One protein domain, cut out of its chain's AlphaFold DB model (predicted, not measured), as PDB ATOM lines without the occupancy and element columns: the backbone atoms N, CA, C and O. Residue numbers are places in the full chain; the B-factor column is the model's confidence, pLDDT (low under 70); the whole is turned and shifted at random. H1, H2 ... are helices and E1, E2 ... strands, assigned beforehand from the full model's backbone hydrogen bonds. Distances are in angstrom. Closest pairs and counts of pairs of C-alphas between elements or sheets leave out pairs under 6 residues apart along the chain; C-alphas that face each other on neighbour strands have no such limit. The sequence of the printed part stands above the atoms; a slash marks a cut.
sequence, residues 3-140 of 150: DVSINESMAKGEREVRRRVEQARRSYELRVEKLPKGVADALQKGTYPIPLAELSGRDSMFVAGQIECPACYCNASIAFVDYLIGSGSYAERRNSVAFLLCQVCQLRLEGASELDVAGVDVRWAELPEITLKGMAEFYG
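Overview. This is residues 3 to 140 of the 150 residues of an uncharacterized protein of Streptomyces inhibens (UniProt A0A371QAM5). A small twisted sheet of four short strands has H4 packed beside E3 and E4, while the long straight rod of H1 passes the sheet's E4 edge and crosses H4. Residues 3 to 9 of H1 stick out at one tip of the rod; past its other tip residues 33 to 39 also stand free, H2 folds back toward the sheet, and H5 sits near the E1 edge. The printed part has 138 residues, with five named helices and four named strands in the order H1 H2 E1 E2 H3 E3 E4 H4 H5; the sheet runs E1 E2 E3 E4, antiparallel throughout, and the class is mixed, helices and strands. The whole is compact, with a radius of gyration of the C-alphas of 16.4 A, and flat, spanning 50 by 48 by 25 A.

Along the chain. Find C-alpha 3 at (-41.891, -21.032, 14.315); from there H1, residues 3 to 32, runs 44.0 A to C-alpha 32 at (-24.015, -5.160, 51.299). H2 follows at residues 39 to 45. Next come E1, residues 63 to 68, 16.6 A long, and E2, residues 75 to 80, 16.2 A long. Read on through H3, residues 90 to 96, E3, residues 97 to 101, E4, residues 108 to 110, and H4, residues 111 to 117. H5, residues 129 to 138, is 14.0 A long and ends at C-alpha 138, (-27.233, -45.385, 48.672).

Arrangement. Begin with the sheet, where E1 and E2 form a hairpin with N 65 and O 78 2.8 A apart. Between E2 and E3, look for N 79 and O 99, 2.8 A apart. E3 and E4 form a second hairpin, with N 100 and O 109 at 2.8 A. H4 is on the sheet at a height of 6.6 A, over none of its strands; its closest C-alpha pair with E3 is Ala 98 and Gly 111, 5.0 A. H3 touches H4 at a steep tilt of 59 degrees, opposite ways, closest at the C-alphas of Arg 94 and Ala 112, 5.8 A. H1 touches H4 with residues 14 to 18 alone, about perpendicular at 82 degrees; the C-alphas of Glu 14 and Val 117 are closest, 6.2 A. H1 only grazes the sheet, with residues 17 to 24. H2 only just is on the sheet, with 5 pairs of C-alphas within 10 A, and only grazes it with residues 43 to 45. H5 only grazes it too; its closest C-alpha pair with E1 is Val 63 and Thr 131, 6.9 A. In H1, H2, H3, H4 and H5 every O i to N i+4 pair is within hydrogen-bond range.

Size, cuts and confidence. The C-alphas farthest apart are those of Asp 3 and Lys 37, 52.4 A. The printed part has no cut. The links H2 to E1 and H4 to H5 are long. Confidence is under 70 at residues 3 to 4, 47 to 63, 82 to 88 and 128 to 140.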
ATOM      1  N   ASP A   3     -43.277 -21.449  14.030       61.25
ATOM      2  CA  ASP A   3     -41.891 -21.032  14.315       61.25
ATOM      3  C   ASP A   3     -41.751 -19.603  14.859       61.25
ATOM      4  O   ASP A   3     -40.918 -19.344  15.724       61.25
ATOM      5  N   VAL A   4     -42.587 -18.661  14.405       63.06
ATOM      6  CA  VAL A   4     -42.528 -17.262  14.875       63.06
ATOM      7  C   VAL A   4     -42.956 -17.156  16.346       63.06
ATOM      8  O   VAL A   4     -42.335 -16.435  17.121       63.06
ATOM      9  N   SER A   5     -43.958 -17.939  16.759       71.50
ATOM     10  CA  SER A   5     -44.498 -17.915  18.125       71.50
ATOM     11  C   SER A   5     -43.543 -18.533  19.158       71.50
ATOM     12  O   SER A   5     -43.448 -18.038  20.286       71.50
ATOM     13  N   ILE A   6     -42.802 -19.578  18.775       71.44
ATOM     14  CA  ILE A   6     -41.817 -20.233  19.650       71.44
ATOM     15  C   ILE A   6     -40.604 -19.318  19.861       71.44
ATOM     16  O   ILE A   6     -40.196 -19.098  21.002       71.44
ATOM     17  N   ASN A   7     -40.091 -18.705  18.791       74.44
ATOM     18  CA  ASN A   7     -38.928 -17.815  18.866       74.44
ATOM     19  C   ASN A   7     -39.184 -16.577  19.739       74.44
ATOM     20  O   ASN A   7     -38.336 -16.194  20.548       74.44
ATOM     21  N   GLU A   8     -40.366 -15.964  19.636       77.56
ATOM     22  CA  GLU A   8     -40.736 -14.827  20.489       77.56
ATOM     23  C   GLU A   8     -40.853 -15.217  21.967       77.56
ATOM     24  O   GLU A   8     -40.440 -14.454  22.849       77.56
ATOM     25  N   SER A   9     -41.377 -16.415  22.240       73.19
ATOM     26  CA  SER A   9     -41.519 -16.942  23.598       73.19
ATOM     27  C   SER A   9     -40.158 -17.225  24.234       73.19
ATOM     28  O   SER A   9     -39.927 -16.815  25.373       73.19
ATOM     29  N   MET A  10     -39.228 -17.825  23.485       79.31
ATOM     30  CA  MET A  10     -37.847 -18.040  23.935       79.31
ATOM     31  C   MET A  10     -37.143 -16.710  24.218       79.31
ATOM     32  O   MET A  10     -36.650 -16.500  25.324       79.31
ATOM     33  N   ALA A  11     -37.197 -15.754  23.285       85.75
ATOM     34  CA  ALA A  11     -36.578 -14.440  23.467       85.75
ATOM     35  C   ALA A  11     -37.155 -13.672  24.670       85.75
ATOM     36  O   ALA A  11     -36.449 -12.914  25.341       85.75
ATOM     37  N   LYS A  12     -38.451 -13.843  24.962       89.38
ATOM     38  CA  LYS A  12     -39.075 -13.278  26.163       89.38
ATOM     39  C   LYS A  12     -38.559 -13.955  27.436       89.38
ATOM     40  O   LYS A  12     -38.262 -13.240  28.391       89.38
ATOM     41  N   GLY A  13     -38.417 -15.281  27.432       89.38
ATOM     42  CA  GLY A  13     -37.824 -16.042  28.532       89.38
ATOM     43  C   GLY A  13     -36.389 -15.605  28.833       89.38
ATOM     44  O   GLY A  13     -36.075 -15.285  29.975       89.38
ATOM     45  N   GLU A  14     -35.548 -15.470  27.806       94.44
ATOM     46  CA  GLU A  14     -34.157 -15.038  27.989       94.44
ATOM     47  C   GLU A  14     -34.052 -13.636  28.600       94.44
ATOM     48  O   GLU A  14     -33.278 -13.400  29.530       94.44
ATOM     49  N   ARG A  15     -34.861 -12.691  28.099       94.38
ATOM     50  CA  ARG A  15     -34.918 -11.329  28.651       94.38
ATOM     51  C   ARG A  15     -35.349 -11.330  30.112       94.38
ATOM     52  O   ARG A  15     -34.805 -10.566  30.906       94.38
ATOM     53  N   GLU A  16     -36.305 -12.181  30.469       96.00
ATOM     54  CA  GLU A  16     -36.793 -12.296  31.838       96.00
ATOM     55  C   GLU A  16     -35.734 -12.877  32.785       96.00
ATOM     56  O   GLU A  16     -35.558 -12.367  33.893       96.00
ATOM     57  N   VAL A  17     -34.979 -13.889  32.348       96.94
ATOM     58  CA  VAL A  17     -33.836 -14.424  33.107       96.94
ATOM     59  C   VAL A  17     -32.793 -13.333  33.346       96.94
ATOM     60  O   VAL A  17     -32.429 -13.077  34.494       96.94
ATOM     61  N   ARG A  18     -32.363 -12.623  32.293       96.81
ATOM     62  CA  ARG A  18     -31.381 -11.530  32.422       96.81
ATOM     63  C   ARG A  18     -31.866 -10.439  33.378       96.81
ATOM     64  O   ARG A  18     -31.114 -10.003  34.247       96.81
ATOM     65  N   ARG A  19     -33.148 -10.066  33.293       97.38
ATOM     66  CA  ARG A  19     -33.768  -9.104  34.214       97.38
ATOM     67  C   ARG A  19     -33.717  -9.586  35.665       97.38
ATOM     68  O   ARG A  19     -33.385  -8.793  36.544       97.38
ATOM     69  N   ARG A  20     -34.020 -10.861  35.939       97.31
ATOM     70  CA  ARG A  20     -33.925 -11.439  37.294       97.31
ATOM     71  C   ARG A  20     -32.494 -11.409  37.831       97.31
ATOM     72  O   ARG A  20     -32.301 -11.032  38.986       97.31
ATOM     73  N   VAL A  21     -31.500 -11.739  37.004       97.62
ATOM     74  CA  VAL A  21     -30.075 -11.665  37.379       97.62
ATOM     75  C   VAL A  21     -29.686 -10.232  37.761       97.62
ATOM     76  O   VAL A  21     -29.112 -10.013  38.829       97.62
ATOM     77  N   GLU A  22     -30.060  -9.239  36.953       97.25
ATOM     78  CA  GLU A  22     -29.796  -7.825  37.258       97.25
ATOM     79  C   GLU A  22     -30.499  -7.354  38.539       97.25
ATOM     80  O   GLU A  22     -29.909  -6.633  39.349       97.25
ATOM     81  N   GLN A  23     -31.749  -7.769  38.762       96.62
ATOM     82  CA  GLN A  23     -32.490  -7.437  39.983       96.62
ATOM     83  C   GLN A  23     -31.848  -8.038  41.233       96.62
ATOM     84  O   GLN A  23     -31.748  -7.358  42.258       96.62
ATOM     85  N   ALA A  24     -31.390  -9.285  41.151       96.75
ATOM     86  CA  ALA A  24     -30.682  -9.936  42.242       96.75
ATOM     87  C   ALA A  24     -29.346  -9.239  42.540       96.75
ATOM     88  O   ALA A  24     -29.036  -9.002  43.708       96.75
ATOM     89  N   ARG A  25     -28.602  -8.822  41.504       96.19
ATOM     90  CA  ARG A  25     -27.356  -8.053  41.656       96.19
ATOM     91  C   ARG A  25     -27.590  -6.738  42.397       96.19
ATOM     92  O   ARG A  25     -26.966  -6.505  43.428       96.19
ATOM     93  N   ARG A  26     -28.560  -5.930  41.956       94.88
ATOM     94  CA  ARG A  26     -28.918  -4.672  42.641       94.88
ATOM     95  C   ARG A  26     -29.379  -4.907  44.077       94.88
ATOM     96  O   ARG A  26     -29.041  -4.150  44.981       94.88
ATOM     97  N   SER A  27     -30.154  -5.968  44.302       92.00
ATOM     98  CA  SER A  27     -30.616  -6.333  45.646       92.00
ATOM     99  C   SER A  27     -29.454  -6.698  46.568       92.00
ATOM    100  O   SER A  27     -29.494  -6.375  47.752       92.00
ATOM    101  N   TYR A  28     -28.425  -7.361  46.037       92.81
ATOM    102  CA  TYR A  28     -27.200  -7.666  46.768       92.81
ATOM    103  C   TYR A  28     -26.412  -6.399  47.110       92.81
ATOM    104  O   TYR A  28     -26.103  -6.199  48.281       92.81
ATOM    105  N   GLU A  29     -26.164  -5.523  46.134       91.75
ATOM    106  CA  GLU A  29     -25.449  -4.251  46.333       91.75
ATOM    107  C   GLU A  29     -26.090  -3.424  47.462       91.75
ATOM    108  O   GLU A  29     -25.430  -3.080  48.441       91.75
ATOM    109  N   LEU A  30     -27.416  -3.241  47.412       90.88
ATOM    110  CA  LEU A  30     -28.176  -2.505  48.431       90.88
ATOM    111  C   LEU A  30     -28.151  -3.150  49.825       90.88
ATOM    112  O   LEU A  30     -28.346  -2.462  50.833       90.88
ATOM    113  N   ARG A  31     -27.988  -4.477  49.909       86.75
ATOM    114  CA  ARG A  31     -27.849  -5.182  51.192       86.75
ATOM    115  C   ARG A  31     -26.441  -5.014  51.738       86.75
ATOM    116  O   ARG A  31     -26.302  -4.695  52.915       86.75
ATOM    117  N   VAL A  32     -25.425  -5.204  50.899       89.19
ATOM    118  CA  VAL A  32     -24.015  -5.160  51.299       89.19
ATOM    119  C   VAL A  32     -23.590  -3.774  51.769       89.19
ATOM    120  O   VAL A  32     -22.861  -3.686  52.751       89.19
ATOM    121  N   GLU A  33     -24.111  -2.700  51.170       87.75
ATOM    122  CA  GLU A  33     -23.874  -1.323  51.639       87.75
ATOM    123  C   GLU A  33     -24.245  -1.106  53.114       87.75
ATOM    124  O   GLU A  33     -23.677  -0.246  53.787       87.75
ATOM    125  N   LYS A  34     -25.199  -1.887  53.633       87.12
ATOM    126  CA  LYS A  34     -25.695  -1.786  55.011       87.12
ATOM    127  C   LYS A  34     -24.981  -2.732  55.973       87.12
ATOM    128  O   LYS A  34     -25.293  -2.722  57.165       87.12
ATOM    129  N   LEU A  35     -24.071  -3.571  55.481       86.50
ATOM    130  CA  LEU A  35     -23.371  -4.549  56.302       86.50
ATOM    131  C   LEU A  35     -22.114  -3.947  56.947       86.50
ATOM    132  O   LEU A  35     -21.445  -3.098  56.355       86.50
ATOM    133  N   PRO A  36     -21.741  -4.410  58.154       87.94
ATOM    134  CA  PRO A  36     -20.450  -4.084  58.742       87.94
ATOM    135  C   PRO A  36     -19.283  -4.499  57.833       87.94
ATOM    136  O   PRO A  36     -19.360  -5.491  57.100       87.94
ATOM    137  N   LYS A  37     -18.164  -3.767  57.926       83.06
ATOM    138  CA  LYS A  37     -16.929  -4.098  57.199       83.06
ATOM    139  C   LYS A  37     -16.514  -5.550  57.470       83.06
ATOM    140  O   LYS A  37     -16.524  -5.990  58.616       83.06
ATOM    141  N   GLY A  38     -16.146  -6.274  56.413       78.94
ATOM    142  CA  GLY A  38     -15.705  -7.674  56.474       78.94
ATOM    143  C   GLY A  38     -16.827  -8.717  56.414       78.94
ATOM    144  O   GLY A  38     -16.549  -9.875  56.114       78.94
ATOM    145  N   VAL A  39     -18.097  -8.340  56.620       84.06
ATOM    146  CA  VAL A  39     -19.218  -9.289  56.474       84.06
ATOM    147  C   VAL A  39     -19.439  -9.647  55.005       84.06
ATOM    148  O   VAL A  39     -19.691 -10.804  54.699       84.06
ATOM    149  N   ALA A  40     -19.284  -8.691  54.085       81.38
ATOM    150  CA  ALA A  40     -19.390  -8.944  52.645       81.38
ATOM    151  C   ALA A  40     -18.383 -10.004  52.159       81.38
ATOM    152  O   ALA A  40     -18.761 -10.938  51.454       81.38
ATOM    153  N   ASP A  41     -17.133  -9.902  52.615       83.19
ATOM    154  CA  ASP A  41     -16.069 -10.857  52.286       83.19
ATOM    155  C   ASP A  41     -16.363 -12.242  52.878       83.19
ATOM    156  O   ASP A  41     -16.103 -13.268  52.248       83.19
ATOM    157  N   ALA A  42     -16.946 -12.281  54.082       82.00
ATOM    158  CA  ALA A  42     -17.391 -13.522  54.704       82.00
ATOM    159  C   ALA A  42     -18.561 -14.168  53.941       82.00
ATOM    160  O   ALA A  42     -18.616 -15.390  53.860       82.00
ATOM    161  N   LEU A  43     -19.465 -13.376  53.346       82.81
ATOM    162  CA  LEU A  43     -20.556 -13.896  52.511       82.81
ATOM    163  C   LEU A  43     -20.038 -14.537  51.217       82.81
ATOM    164  O   LEU A  43     -20.554 -15.570  50.803       82.81
ATOM    165  N   GLN A  44     -19.017 -13.949  50.586       79.88
ATOM    166  CA  GLN A  44     -18.425 -14.506  49.363       79.88
ATOM    167  C   GLN A  44     -17.689 -15.821  49.623       79.88
ATOM    168  O   GLN A  44     -17.797 -16.754  48.835       79.88
ATOM    169  N   LYS A  45     -16.978 -15.913  50.752       76.50
ATOM    170  CA  LYS A  45     -16.232 -17.117  51.156       76.50
ATOM    171  C   LYS A  45     -17.096 -18.155  51.874       76.50
ATOM    172  O   LYS A  45     -16.620 -19.246  52.171       76.50
ATOM    173  N   GLY A  46     -18.336 -17.804  52.204       70.12
ATOM    174  CA  GLY A  46     -19.253 -18.663  52.933       70.12
ATOM    175  C   GLY A  46     -19.699 -19.847  52.082       70.12
ATOM    176  O   GLY A  46     -20.205 -19.688  50.974       70.12
ATOM    177  N   THR A  47     -19.550 -21.047  52.623       63.75
ATOM    178  CA  THR A  47     -20.216 -22.252  52.131       63.75
ATOM    179  C   THR A  47     -21.610 -22.267  52.750       63.75
ATOM    180  O   THR A  47     -21.745 -22.418  53.963       63.75
ATOM    181  N   TYR A  48     -22.653 -22.100  51.939       65.06
ATOM    182  CA  TYR A  48     -24.038 -22.245  52.391       65.06
ATOM    183  C   TYR A  48     -24.532 -23.622  51.970       65.06
ATOM    184  O   TYR A  48     -24.962 -23.787  50.824       65.06
ATOM    185  N   PRO A  49     -24.419 -24.647  52.832       54.97
ATOM    186  CA  PRO A  49     -25.028 -25.921  52.518       54.97
ATOM    187  C   PRO A  49     -26.540 -25.698  52.453       54.97
ATOM    188  O   PRO A  49     -27.150 -25.253  53.428       54.97
ATOM    189  N   ILE A  50     -27.162 -26.019  51.317       56.47
ATOM    190  CA  ILE A  50     -28.540 -26.490  51.400       56.47
ATOM    191  C   ILE A  50     -28.427 -27.788  52.201       56.47
ATOM    192  O   ILE A  50     -27.686 -28.677  51.770       56.47
ATOM    193  N   PRO A  51     -29.064 -27.900  53.383       51.66
ATOM    194  CA  PRO A  51     -29.157 -29.197  54.026       51.66
ATOM    195  C   PRO A  51     -29.730 -30.146  52.979       51.66
ATOM    196  O   PRO A  51     -30.729 -29.792  52.349       51.66
ATOM    197  N   LEU A  52     -29.064 -31.286  52.758       49.31
ATOM    198  CA  LEU A  52     -29.584 -32.416  51.991       49.31
ATOM    199  C   LEU A  52     -30.886 -32.860  52.659       49.31
ATOM    200  O   LEU A  52     -30.943 -33.814  53.422       49.31
ATOM    201  N   ALA A  53     -31.943 -32.092  52.447       45.62
ATOM    202  CA  ALA A  53     -33.276 -32.556  52.653       45.62
ATOM    203  C   ALA A  53     -33.477 -33.500  51.481       45.62
ATOM    204  O   ALA A  53     -33.607 -33.059  50.337       45.62
ATOM    205  N   GLU A  54     -33.447 -34.797  51.780       45.03
ATOM    206  CA  GLU A  54     -34.290 -35.762  51.099       45.03
ATOM    207  C   GLU A  54     -35.653 -35.094  50.866       45.03
ATOM    208  O   GLU A  54     -36.538 -35.110  51.721       45.03
ATOM    209  N   LEU A  55     -35.834 -34.461  49.709       47.09
ATOM    210  CA  LEU A  55     -37.151 -34.140  49.186       47.09
ATOM    211  C   LEU A  55     -37.706 -35.468  48.670       47.09
ATOM    212  O   LEU A  55     -37.839 -35.694  47.473       47.09
ATOM    213  N   SER A  56     -37.955 -36.378  49.616       42.28
ATOM    214  CA  SER A  56     -38.494 -37.714  49.420       42.28
ATOM    215  C   SER A  56     -39.986 -37.625  49.098       42.28
ATOM    216  O   SER A  56     -40.864 -38.024  49.855       42.28
ATOM    217  N   GLY A  57     -40.286 -37.137  47.896       44.28
ATOM    218  CA  GLY A  57     -41.234 -37.873  47.068       44.28
ATOM    219  C   GLY A  57     -40.493 -39.118  46.594       44.28
ATOM    220  O   GLY A  57     -39.369 -38.992  46.121       44.28
ATOM    221  N   ARG A  58     -41.070 -40.308  46.775       44.81
ATOM    222  CA  ARG A  58     -40.430 -41.639  46.649       44.81
ATOM    223  C   ARG A  58     -39.678 -41.945  45.335       44.81
ATOM    224  O   ARG A  58     -39.107 -43.023  45.246       44.81
ATOM    225  N   ASP A  59     -39.624 -41.018  44.380       50.34
ATOM    226  CA  ASP A  59     -39.159 -41.248  43.012       50.34
ATOM    227  C   ASP A  59     -38.100 -40.243  42.500       50.34
ATOM    228  O   ASP A  59     -37.688 -40.349  41.348       50.34
ATOM    229  N   SER A  60     -37.620 -39.275  43.300       55.38
ATOM    230  CA  SER A  60     -36.567 -38.347  42.837       55.38
ATOM    231  C   SER A  60     -35.658 -37.852  43.965       55.38
ATOM    232  O   SER A  60     -36.061 -37.021  44.782       55.38
ATOM    233  N   MET A  61     -34.417 -38.336  44.000       60.72
ATOM    234  CA  MET A  61     -33.383 -37.807  44.889       60.72
ATOM    235  C   MET A  61     -32.833 -36.495  44.322       60.72
ATOM    236  O   MET A  61     -32.505 -36.424  43.137       60.72
ATOM    237  N   PHE A  62     -32.710 -35.476  45.175       68.25
ATOM    238  CA  PHE A  62     -32.030 -34.233  44.827       68.25
ATOM    239  C   PHE A  62     -30.632 -34.225  45.424       68.25
ATOM    240  O   PHE A  62     -30.453 -34.296  46.638       68.25
ATOM    241  N   VAL A  63     -29.644 -34.095  44.555       66.75
ATOM    242  CA  VAL A  63     -28.249 -33.903  44.941       66.75
ATOM    243  C   VAL A  63     -27.967 -32.408  44.921       66.75
ATOM    244  O   VAL A  63     -28.225 -31.740  43.918       66.75
ATOM    245  N   ALA A  64     -27.478 -31.877  46.042       73.94
ATOM    246  CA  ALA A  64     -27.141 -30.467  46.188       73.94
ATOM    247  C   ALA A  64     -25.626 -30.265  46.041       73.94
ATOM    248  O   ALA A  64     -24.849 -30.762  46.852       73.94
ATOM    249  N   GLY A  65     -25.228 -29.523  45.013       79.94
ATOM    250  CA  GLY A  65     -23.882 -28.987  44.840       79.94
ATOM    251  C   GLY A  65     -23.811 -27.497  45.162       79.94
ATOM    252  O   GLY A  65     -24.806 -26.858  45.530       79.94
ATOM    253  N   GLN A  66     -22.627 -26.930  44.977       86.88
ATOM    254  CA  GLN A  66     -22.355 -25.503  45.073       86.88
ATOM    255  C   GLN A  66     -21.779 -24.975  43.770       86.88
ATOM    256  O   GLN A  66     -21.050 -25.673  43.082       86.88
ATOM    257  N   ILE A  67     -22.131 -23.748  43.418       89.81
ATOM    258  CA  ILE A  67     -21.640 -23.074  42.218       89.81
ATOM    259  C   ILE A  67     -21.667 -21.564  42.442       89.81
ATOM    260  O   ILE A  67     -22.456 -21.060  43.245       89.81
ATOM    261  N   GLU A  68     -20.832 -20.817  41.731       92.44
ATOM    262  CA  GLU A  68     -20.838 -19.360  41.813       92.44
ATOM    263  C   GLU A  68     -22.166 -18.768  41.301       92.44
ATOM    264  O   GLU A  68     -22.680 -19.119  40.237       92.44
ATOM    265  N   CYS A  69     -22.745 -17.840  42.067       94.00
ATOM    266  CA  CYS A  69     -23.943 -17.118  41.653       94.00
ATOM    267  C   CYS A  69     -23.627 -16.093  40.543       94.00
ATOM    268  O   CYS A  69     -22.860 -15.162  40.802       94.00
ATOM    269  N   PRO A  70     -24.324 -16.104  39.388       96.31
ATOM    270  CA  PRO A  70     -24.062 -15.158  38.291       96.31
ATOM    271  C   PRO A  70     -24.437 -13.698  38.619       96.31
ATOM    272  O   PRO A  70     -24.077 -12.761  37.899       96.31
ATOM    273  N   ALA A  71     -25.197 -13.472  39.698       96.38
ATOM    274  CA  ALA A  71     -25.596 -12.132  40.120       96.38
ATOM    275  C   ALA A  71     -24.614 -11.496  41.112       96.38
ATOM    276  O   ALA A  71     -24.234 -10.341  40.917       96.38
ATOM    277  N   CYS A  72     -24.249 -12.221  42.175       93.12
ATOM    278  CA  CYS A  72     -23.508 -11.676  43.320       93.12
ATOM    279  C   CYS A  72     -22.167 -12.362  43.601       93.12
ATOM    280  O   CYS A  72     -21.525 -12.015  44.590       93.12
ATOM    281  N   TYR A  73     -21.780 -13.353  42.790       92.38
ATOM    282  CA  TYR A  73     -20.515 -14.096  42.886       92.38
ATOM    283  C   TYR A  73     -20.257 -14.778  44.241       92.38
ATOM    284  O   TYR A  73     -19.142 -15.157  44.567       92.38
ATOM    285  N   CYS A  74     -21.295 -14.921  45.067       90.50
ATOM    286  CA  CYS A  74     -21.241 -15.740  46.274       90.50
ATOM    287  C   CYS A  74     -21.617 -17.178  45.914       90.50
ATOM    288  O   CYS A  74     -22.349 -17.394  44.941       90.50
ATOM    289  N   ASN A  75     -21.220 -18.138  46.746       89.50
ATOM    290  CA  ASN A  75     -21.637 -19.528  46.587       89.50
ATOM    291  C   ASN A  75     -23.168 -19.645  46.624       89.50
ATOM    292  O   ASN A  75     -23.829 -19.296  47.610       89.50
ATOM    293  N   ALA A  76     -23.734 -20.115  45.520       89.25
ATOM    294  CA  ALA A  76     -25.113 -20.542  45.395       89.25
ATOM    295  C   ALA A  76     -25.179 -22.063  45.462       89.25
ATOM    296  O   ALA A  76     -24.208 -22.770  45.202       89.25
ATOM    297  N   SER A  77     -26.353 -22.567  45.798       87.69
ATOM    298  CA  SER A  77     -26.608 -23.994  45.778       87.69
ATOM    299  C   SER A  77     -27.266 -24.371  44.462       87.69
ATOM    300  O   SER A  77     -28.131 -23.647  43.966       87.69
ATOM    301  N   ILE A  78     -26.875 -25.511  43.914       87.19
ATOM    302  CA  ILE A  78     -27.438 -26.068  42.689       87.19
ATOM    303  C   ILE A  78     -27.977 -27.459  42.991       87.19
ATOM    304  O   ILE A  78     -27.316 -28.255  43.650       87.19
ATOM    305  N   ALA A  79     -29.204 -27.724  42.565       84.62
ATOM    306  CA  ALA A  79     -29.877 -28.993  42.778       84.62
ATOM    307  C   ALA A  79     -30.020 -29.730  41.452       84.62
ATOM    308  O   ALA A  79     -30.338 -29.124  40.428       84.62
ATOM    309  N   PHE A  80     -29.845 -31.041  41.500       81.19
ATOM    310  CA  PHE A  80     -29.959 -31.926  40.351       81.19
ATOM    311  C   PHE A  80     -30.962 -33.053  40.644       81.19
ATOM    312  O   PHE A  80     -30.971 -33.591  41.748       81.19
ATOM    313  N   VAL A  81     -31.780 -33.404  39.653       76.94
ATOM    314  CA  VAL A  81     -32.789 -34.469  39.614       76.94
ATOM    315  C   VAL A  81     -32.248 -35.661  38.819       76.94
ATOM    316  O   VAL A  81     -32.750 -35.940  37.740       76.94
ATOM    317  N   ASP A  82     -31.186 -36.333  39.268       67.00
ATOM    318  CA  ASP A  82     -30.871 -37.683  38.760       67.00
ATOM    319  C   ASP A  82     -29.739 -38.387  39.524       67.00
ATOM    320  O   ASP A  82     -28.900 -37.747  40.149       67.00
ATOM    321  N   TYR A  83     -29.658 -39.712  39.400       55.62
ATOM    322  CA  TYR A  83     -28.635 -40.580  40.004       55.62
ATOM    323  C   TYR A  83     -27.264 -40.535  39.298       55.62
ATOM    324  O   TYR A  83     -26.272 -41.012  39.843       55.62
ATOM    325  N   LEU A  84     -27.171 -39.941  38.101       55.38
ATOM    326  CA  LEU A  84     -25.964 -39.959  37.252       55.38
ATOM    327  C   LEU A  84     -24.954 -38.839  37.545       55.38
ATOM    328  O   LEU A  84     -24.015 -38.623  36.786       55.38
ATOM    329  N   ILE A  85     -25.104 -38.095  38.634       57.00
ATOM    330  CA  ILE A  85     -24.320 -36.870  38.865       57.00
ATOM    331  C   ILE A  85     -22.821 -37.150  39.111       57.00
ATOM    332  O   ILE A  85     -21.993 -36.265  38.912       57.00
ATOM    333  N   GLY A  86     -22.447 -38.395  39.427       54.62
ATOM    334  CA  GLY A  86     -21.049 -38.838  39.512       54.62
ATOM    335  C   GLY A  86     -20.443 -39.295  38.178       54.62
ATOM    336  O   GLY A  86     -19.330 -38.895  37.851       54.62
ATOM    337  N   SER A  87     -21.182 -40.065  37.371       58.69
ATOM    338  CA  SER A  87     -20.665 -40.801  36.198       58.69
ATOM    339  C   SER A  87     -21.276 -40.396  34.849       58.69
ATOM    340  O   SER A  87     -20.836 -40.866  33.802       58.69
ATOM    341  N   GLY A  88     -22.284 -39.526  34.859       63.50
ATOM    342  CA  GLY A  88     -22.977 -39.051  33.670       63.50
ATOM    343  C   GLY A  88     -22.139 -38.073  32.855       63.50
ATOM    344  O   GLY A  88     -21.384 -37.252  33.386       63.50
ATOM    345  N   SER A  89     -22.323 -38.136  31.541       73.88
ATOM    346  CA  SER A  89     -21.839 -37.163  30.571       73.88
ATOM    347  C   SER A  89     -22.294 -35.740  30.913       73.88
ATOM    348  O   SER A  89     -23.268 -35.507  31.633       73.88
ATOM    349  N   TYR A  90     -21.622 -34.748  30.327       76.00
ATOM    350  CA  TYR A  90     -22.011 -33.342  30.472       76.00
ATOM    351  C   TYR A  90     -23.490 -33.096  30.136       76.00
ATOM    352  O   TYR A  90     -24.171 -32.364  30.850       76.00
ATOM    353  N   ALA A  91     -23.996 -33.720  29.068       78.12
ATOM    354  CA  ALA A  91     -25.383 -33.562  28.647       78.12
ATOM    355  C   ALA A  91     -26.363 -34.086  29.707       78.12
ATOM    356  O   ALA A  91     -27.379 -33.445  29.964       78.12
ATOM    357  N   GLU A  92     -26.038 -35.207  30.353       77.44
ATOM    358  CA  GLU A  92     -26.844 -35.783  31.434       77.44
ATOM    359  C   GLU A  92     -26.837 -34.880  32.667       77.44
ATOM    360  O   GLU A  92     -27.905 -34.532  33.161       77.44
ATOM    361  N   ARG A  93     -25.665 -34.393  33.104       75.69
ATOM    362  CA  ARG A  93     -25.571 -33.446  34.232       75.69
ATOM    363  C   ARG A  93     -26.297 -32.131  33.964       75.69
ATOM    364  O   ARG A  93     -26.946 -31.580  34.845       75.69
ATOM    365  N   ARG A  94     -26.191 -31.610  32.741       84.06
ATOM    366  CA  ARG A  94     -26.900 -30.393  32.339       84.06
ATOM    367  C   ARG A  94     -28.407 -30.613  32.382       84.06
ATOM    368  O   ARG A  94     -29.117 -29.792  32.951       84.06
ATOM    369  N   ASN A  95     -28.893 -31.712  31.812       83.62
ATOM    370  CA  ASN A  95     -30.324 -32.003  31.765       83.62
ATOM    371  C   ASN A  95     -30.903 -32.420  33.122       83.62
ATOM    372  O   ASN A  95     -32.109 -32.294  33.308       83.62
ATOM    373  N   SER A  96     -30.068 -32.864  34.065       83.06
ATOM    374  CA  SER A  96     -30.506 -33.184  35.418       83.06
ATOM    375  C   SER A  96     -30.606 -31.964  36.327       83.06
ATOM    376  O   SER A  96     -31.180 -32.090  37.397       83.06
ATOM    377  N   VAL A  97     -30.126 -30.768  35.961       86.69
ATOM    378  CA  VAL A  97     -30.304 -29.593  36.834       86.69
ATOM    379  C   VAL A  97     -31.784 -29.298  37.062       86.69
ATOM    380  O   VAL A  97     -32.535 -29.024  36.128       86.69
ATOM    381  N   ALA A  98     -32.165 -29.276  38.336       87.31
ATOM    382  CA  ALA A  98     -33.463 -28.822  38.800       87.31
ATOM    383  C   ALA A  98     -33.488 -27.295  38.856       87.31
ATOM    384  O   ALA A  98     -34.266 -26.647  38.164       87.31
ATOM    385  N   PHE A  99     -32.610 -26.721  39.679       90.19
ATOM    386  CA  PHE A  99     -32.580 -25.293  39.951       90.19
ATOM    387  C   PHE A  99     -31.245 -24.853  40.549       90.19
ATOM    388  O   PHE A  99     -30.510 -25.641  41.140       90.19
ATOM    389  N   LEU A 100     -30.989 -23.551  40.467       91.69
ATOM    390  CA  LEU A 100     -29.991 -22.833  41.250       91.69
ATOM    391  C   LEU A 100     -30.707 -21.894  42.220       91.69
ATOM    392  O   LEU A 100     -31.649 -21.198  41.836       91.69
ATOM    393  N   LEU A 101     -30.235 -21.835  43.464       91.56
ATOM    394  CA  LEU A 101     -30.721 -20.921  44.491       91.56
ATOM    395  C   LEU A 101     -29.550 -20.255  45.221       91.56
ATOM    396  O   LEU A 101     -28.764 -20.907  45.906       91.56
ATOM    397  N   CYS A 102     -29.467 -18.930  45.134       90.75
ATOM    398  CA  CYS A 102     -28.508 -18.151  45.906       90.75
ATOM    399  C   CYS A 102     -29.156 -17.609  47.183       90.75
ATOM    400  O   CYS A 102     -29.979 -16.701  47.121       90.75
ATOM    401  N   GLN A 103     -28.730 -18.084  48.354       86.88
ATOM    402  CA  GLN A 103     -29.251 -17.599  49.643       86.88
ATOM    403  C   GLN A 103     -28.871 -16.137  49.938       86.88
ATOM    404  O   GLN A 103     -29.545 -15.447  50.703       86.88
ATOM    405  N   VAL A 104     -27.814 -15.628  49.299       89.00
ATOM    406  CA  VAL A 104     -27.308 -14.274  49.547       89.00
ATOM    407  C   VAL A 104     -28.122 -13.222  48.791       89.00
ATOM    408  O   VAL A 104     -28.669 -12.300  49.399       89.00
ATOM    409  N   CYS A 105     -28.249 -13.357  47.468       92.19
ATOM    410  CA  CYS A 105     -28.998 -12.407  46.633       92.19
ATOM    411  C   CYS A 105     -30.441 -12.840  46.331       92.19
ATOM    412  O   CYS A 105     -31.201 -12.048  45.782       92.19
ATOM    413  N   GLN A 106     -30.838 -14.052  46.740       91.75
ATOM    414  CA  GLN A 106     -32.162 -14.649  46.508       91.75
ATOM    415  C   GLN A 106     -32.483 -14.886  45.021       91.75
ATOM    416  O   GLN A 106     -33.644 -15.036  44.647       91.75
ATOM    417  N   LEU A 107     -31.456 -14.940  44.161       95.56
ATOM    418  CA  LEU A 107     -31.621 -15.367  42.776       95.56
ATOM    419  C   LEU A 107     -32.029 -16.840  42.732       95.56
ATOM    420  O   LEU A 107     -31.380 -17.682  43.358       95.56
ATOM    421  N   ARG A 108     -33.059 -17.130  41.939       94.69
ATOM    422  CA  ARG A 108     -33.502 -18.481  41.616       94.69
ATOM    423  C   ARG A 108     -33.603 -18.651  40.103       94.69
ATOM    424  O   ARG A 108     -34.264 -17.838  39.446       94.69
ATOM    425  N   LEU A 109     -32.940 -19.682  39.586       95.44
ATOM    426  CA  LEU A 109     -32.971 -20.094  38.181       95.44
ATOM    427  C   LEU A 109     -33.452 -21.542  38.101       95.44
ATOM    428  O   LEU A 109     -33.048 -22.354  38.926       95.44
ATOM    429  N   GLU A 110     -34.298 -21.849  37.128       92.50
ATOM    430  CA  GLU A 110     -34.931 -23.159  36.955       92.50
ATOM    431  C   GLU A 110     -34.401 -23.852  35.696       92.50
ATOM    432  O   GLU A 110     -34.523 -23.333  34.585       92.50
ATOM    433  N   GLY A 111     -33.848 -25.051  35.864       90.19
ATOM    434  CA  GLY A 111     -33.394 -25.907  34.775       90.19
ATOM    435  C   GLY A 111     -32.240 -25.358  33.927       90.19
ATOM    436  O   GLY A 111     -31.828 -24.201  34.008       90.19
ATOM    437  N   ALA A 112     -31.726 -26.214  33.047       90.88
ATOM    438  CA  ALA A 112     -30.555 -25.916  32.223       90.88
ATOM    439  C   ALA A 112     -30.688 -24.649  31.362       90.88
ATOM    440  O   ALA A 112     -29.730 -23.901  31.204       90.88
ATOM    441  N   SER A 113     -31.875 -24.395  30.802       92.31
ATOM    442  CA  SER A 113     -32.069 -23.267  29.888       92.31
ATOM    443  C   SER A 113     -31.889 -21.917  30.577       92.31
ATOM    444  O   SER A 113     -31.357 -20.999  29.960       92.31
ATOM    445  N   GLU A 114     -32.342 -21.759  31.825       96.00
ATOM    446  CA  GLU A 114     -32.160 -20.492  32.540       96.00
ATOM    447  C   GLU A 114     -30.710 -20.310  32.991       96.00
ATOM    448  O   GLU A 114     -30.193 -19.192  32.945       96.00
ATOM    449  N   LEU A 115     -30.043 -21.401  33.381       94.12
ATOM    450  CA  LEU A 115     -28.625 -21.385  33.730       94.12
ATOM    451  C   LEU A 115     -27.755 -20.988  32.529       94.12
ATOM    452  O   LEU A 115     -26.927 -20.090  32.670       94.12
ATOM    453  N   ASP A 116     -27.999 -21.559  31.347       93.81
ATOM    454  CA  ASP A 116     -27.263 -21.219  30.123       93.81
ATOM    455  C   ASP A 116     -27.397 -19.730  29.775       93.81
ATOM    456  O   ASP A 116     -26.413 -19.055  29.471       93.81
ATOM    457  N   VAL A 117     -28.614 -19.183  29.866       96.06
ATOM    458  CA  VAL A 117     -28.868 -17.756  29.608       96.06
ATOM    459  C   VAL A 117     -28.160 -16.865  30.627       96.06
ATOM    460  O   VAL A 117     -27.723 -15.764  30.284       96.06
ATOM    461  N   ALA A 118     -28.057 -17.325  31.872       95.19
ATOM    462  CA  ALA A 118     -27.327 -16.643  32.930       95.19
ATOM    463  C   ALA A 118     -25.801 -16.853  32.852       95.19
ATOM    464  O   ALA A 118     -25.081 -16.254  33.651       95.19
ATOM    465  N   GLY A 119     -25.309 -17.659  31.904       93.81
ATOM    466  CA  GLY A 119     -23.888 -17.962  31.732       93.81
ATOM    467  C   GLY A 119     -23.320 -18.899  32.799       93.81
ATOM    468  O   GLY A 119     -22.123 -18.856  33.066       93.81
ATOM    469  N   VAL A 120     -24.167 -19.710  33.434       92.56
ATOM    470  CA  VAL A 120     -23.766 -20.649  34.485       92.56
ATOM    471  C   VAL A 120     -23.456 -22.005  33.868       92.56
ATOM    472  O   VAL A 120     -24.339 -22.660  33.316       92.56
ATOM    473  N   ASP A 121     -22.210 -22.452  34.008       89.44
ATOM    474  CA  ASP A 121     -21.786 -23.769  33.550       89.44
ATOM    475  C   ASP A 121     -21.842 -24.794  34.684       89.44
ATOM    476  O   ASP A 121     -21.053 -24.768  35.625       89.44
ATOM    477  N   VAL A 122     -22.758 -25.749  34.555       85.06
ATOM    478  CA  VAL A 122     -22.983 -26.822  35.534       85.06
ATOM    479  C   VAL A 122     -21.753 -27.704  35.777       85.06
ATOM    480  O   VAL A 122     -21.713 -28.415  36.777       85.06
ATOM    481  N   ARG A 123     -20.739 -27.673  34.898       81.62
ATOM    482  CA  ARG A 123     -19.454 -28.366  35.114       81.62
ATOM    483  C   ARG A 123     -18.684 -27.822  36.303       81.62
ATOM    484  O   ARG A 123     -17.878 -28.545  36.872       81.62
ATOM    485  N   TRP A 124     -18.915 -26.562  36.653       82.06
ATOM    486  CA  TRP A 124     -18.271 -25.904  37.786       82.06
ATOM    487  C   TRP A 124     -19.048 -26.099  39.086       82.06
ATOM    488  O   TRP A 124     -18.727 -25.472  40.090       82.06
ATOM    489  N   ALA A 125     -20.082 -26.944  39.073       83.88
ATOM    490  CA  ALA A 125     -20.754 -27.338  40.290       83.88
ATOM    491  C   ALA A 125     -19.844 -28.266  41.106       83.88
ATOM    492  O   ALA A 125     -19.526 -29.380  40.688       83.88
ATOM    493  N   GLU A 126     -19.462 -27.812  42.292       82.31
ATOM    494  CA  GLU A 126     -18.749 -28.601  43.283       82.31
ATOM    495  C   GLU A 126     -19.750 -29.437  44.081       82.31
ATOM    496  O   GLU A 126     -20.712 -28.919  44.654       82.31
ATOM    497  N   LEU A 127     -19.538 -30.747  44.124       77.25
ATOM    498  CA  LEU A 127     -20.362 -31.662  44.905       77.25
ATOM    499  C   LEU A 127     -19.650 -31.944  46.227       77.25
ATOM    500  O   LEU A 127     -18.521 -32.438  46.203       77.25
ATOM    501  N   PRO A 128     -20.273 -31.655  47.382       69.69
ATOM    502  CA  PRO A 128     -19.666 -31.961  48.668       69.69
ATOM    503  C   PRO A 128     -19.329 -33.452  48.786       69.69
ATOM    504  O   PRO A 128     -20.107 -34.313  48.378       69.69
ATOM    505  N   GLU A 129     -18.202 -33.776  49.418       67.88
ATOM    506  CA  GLU A 129     -17.757 -35.165  49.601       67.88
ATOM    507  C   GLU A 129     -18.800 -36.017  50.343       67.88
ATOM    508  O   GLU A 129     -18.998 -37.183  50.021       67.88
ATOM    509  N   ILE A 130     -19.533 -35.425  51.294       65.62
ATOM    510  CA  ILE A 130     -20.651 -36.087  51.983       65.62
ATOM    511  C   ILE A 130     -21.787 -36.461  51.025       65.62
ATOM    512  O   ILE A 130     -22.437 -37.484  51.203       65.62
ATOM    513  N   THR A 131     -22.013 -35.649  49.994       65.50
ATOM    514  CA  THR A 131     -23.000 -35.912  48.951       65.50
ATOM    515  C   THR A 131     -22.537 -37.060  48.066       65.50
ATOM    516  O   THR A 131     -23.314 -37.972  47.810       65.50
ATOM    517  N   LEU A 132     -21.259 -37.069  47.677       66.06
ATOM    518  CA  LEU A 132     -20.654 -38.165  46.916       66.06
ATOM    519  C   LEU A 132     -20.663 -39.485  47.707       66.06
ATOM    520  O   LEU A 132     -21.065 -40.515  47.173       66.06
ATOM    521  N   LYS A 133     -20.306 -39.449  48.997       65.50
ATOM    522  CA  LYS A 133     -20.353 -40.604  49.909       65.50
ATOM    523  C   LYS A 133     -21.776 -41.109  50.131       65.50
ATOM    524  O   LYS A 133     -22.017 -42.301  49.991       65.50
ATOM    525  N   GLY A 134     -22.727 -40.212  50.393       65.19
ATOM    526  CA  GLY A 134     -24.138 -40.574  50.535       65.19
ATOM    527  C   GLY A 134     -24.708 -41.212  49.265       65.19
ATOM    528  O   GLY A 134     -25.451 -42.185  49.352       65.19
ATOM    529  N   MET A 135     -24.307 -40.731  48.082       63.88
ATOM    530  CA  MET A 135     -24.642 -41.381  46.810       63.88
ATOM    531  C   MET A 135     -24.008 -42.777  46.702       63.88
ATOM    532  O   MET A 135     -24.711 -43.734  46.386       63.88
ATOM    533  N   ALA A 136     -22.711 -42.916  46.987       63.66
ATOM    534  CA  ALA A 136     -22.000 -44.196  46.935       63.66
ATOM    535  C   ALA A 136     -22.630 -45.259  47.856       63.66
ATOM    536  O   ALA A 136     -22.841 -46.400  47.441       63.66
ATOM    537  N   GLU A 137     -22.988 -44.868  49.081       65.00
ATOM    538  CA  GLU A 137     -23.655 -45.726  50.066       65.00
ATOM    539  C   GLU A 137     -25.079 -46.101  49.635       65.00
ATOM    540  O   GLU A 137     -25.453 -47.272  49.709       65.00
ATOM    541  N   PHE A 138     -25.863 -45.140  49.134       61.53
ATOM    542  CA  PHE A 138     -27.233 -45.385  48.672       61.53
ATOM    543  C   PHE A 138     -27.285 -46.335  47.464       61.53
ATOM    544  O   PHE A 138     -28.181 -47.174  47.373       61.53
ATOM    545  N   TYR A 139     -26.314 -46.238  46.550       61.12
ATOM    546  CA  TYR A 139     -26.255 -47.063  45.337       61.12
ATOM    547  C   TYR A 139     -25.408 -48.338  45.474       61.12
ATOM    548  O   TYR A 139     -25.279 -49.085  44.504       61.12
ATOM    549  N   GLY A 140     -24.844 -48.621  46.654       57.06
ATOM    550  CA  GLY A 140     -24.037 -49.822  46.888       57.06
ATOM    551  C   GLY A 140     -22.729 -49.866  46.084       57.06
ATOM    552  O   GLY A 140     -22.237 -50.951  45.782       57.06
TER     553      GLY A 140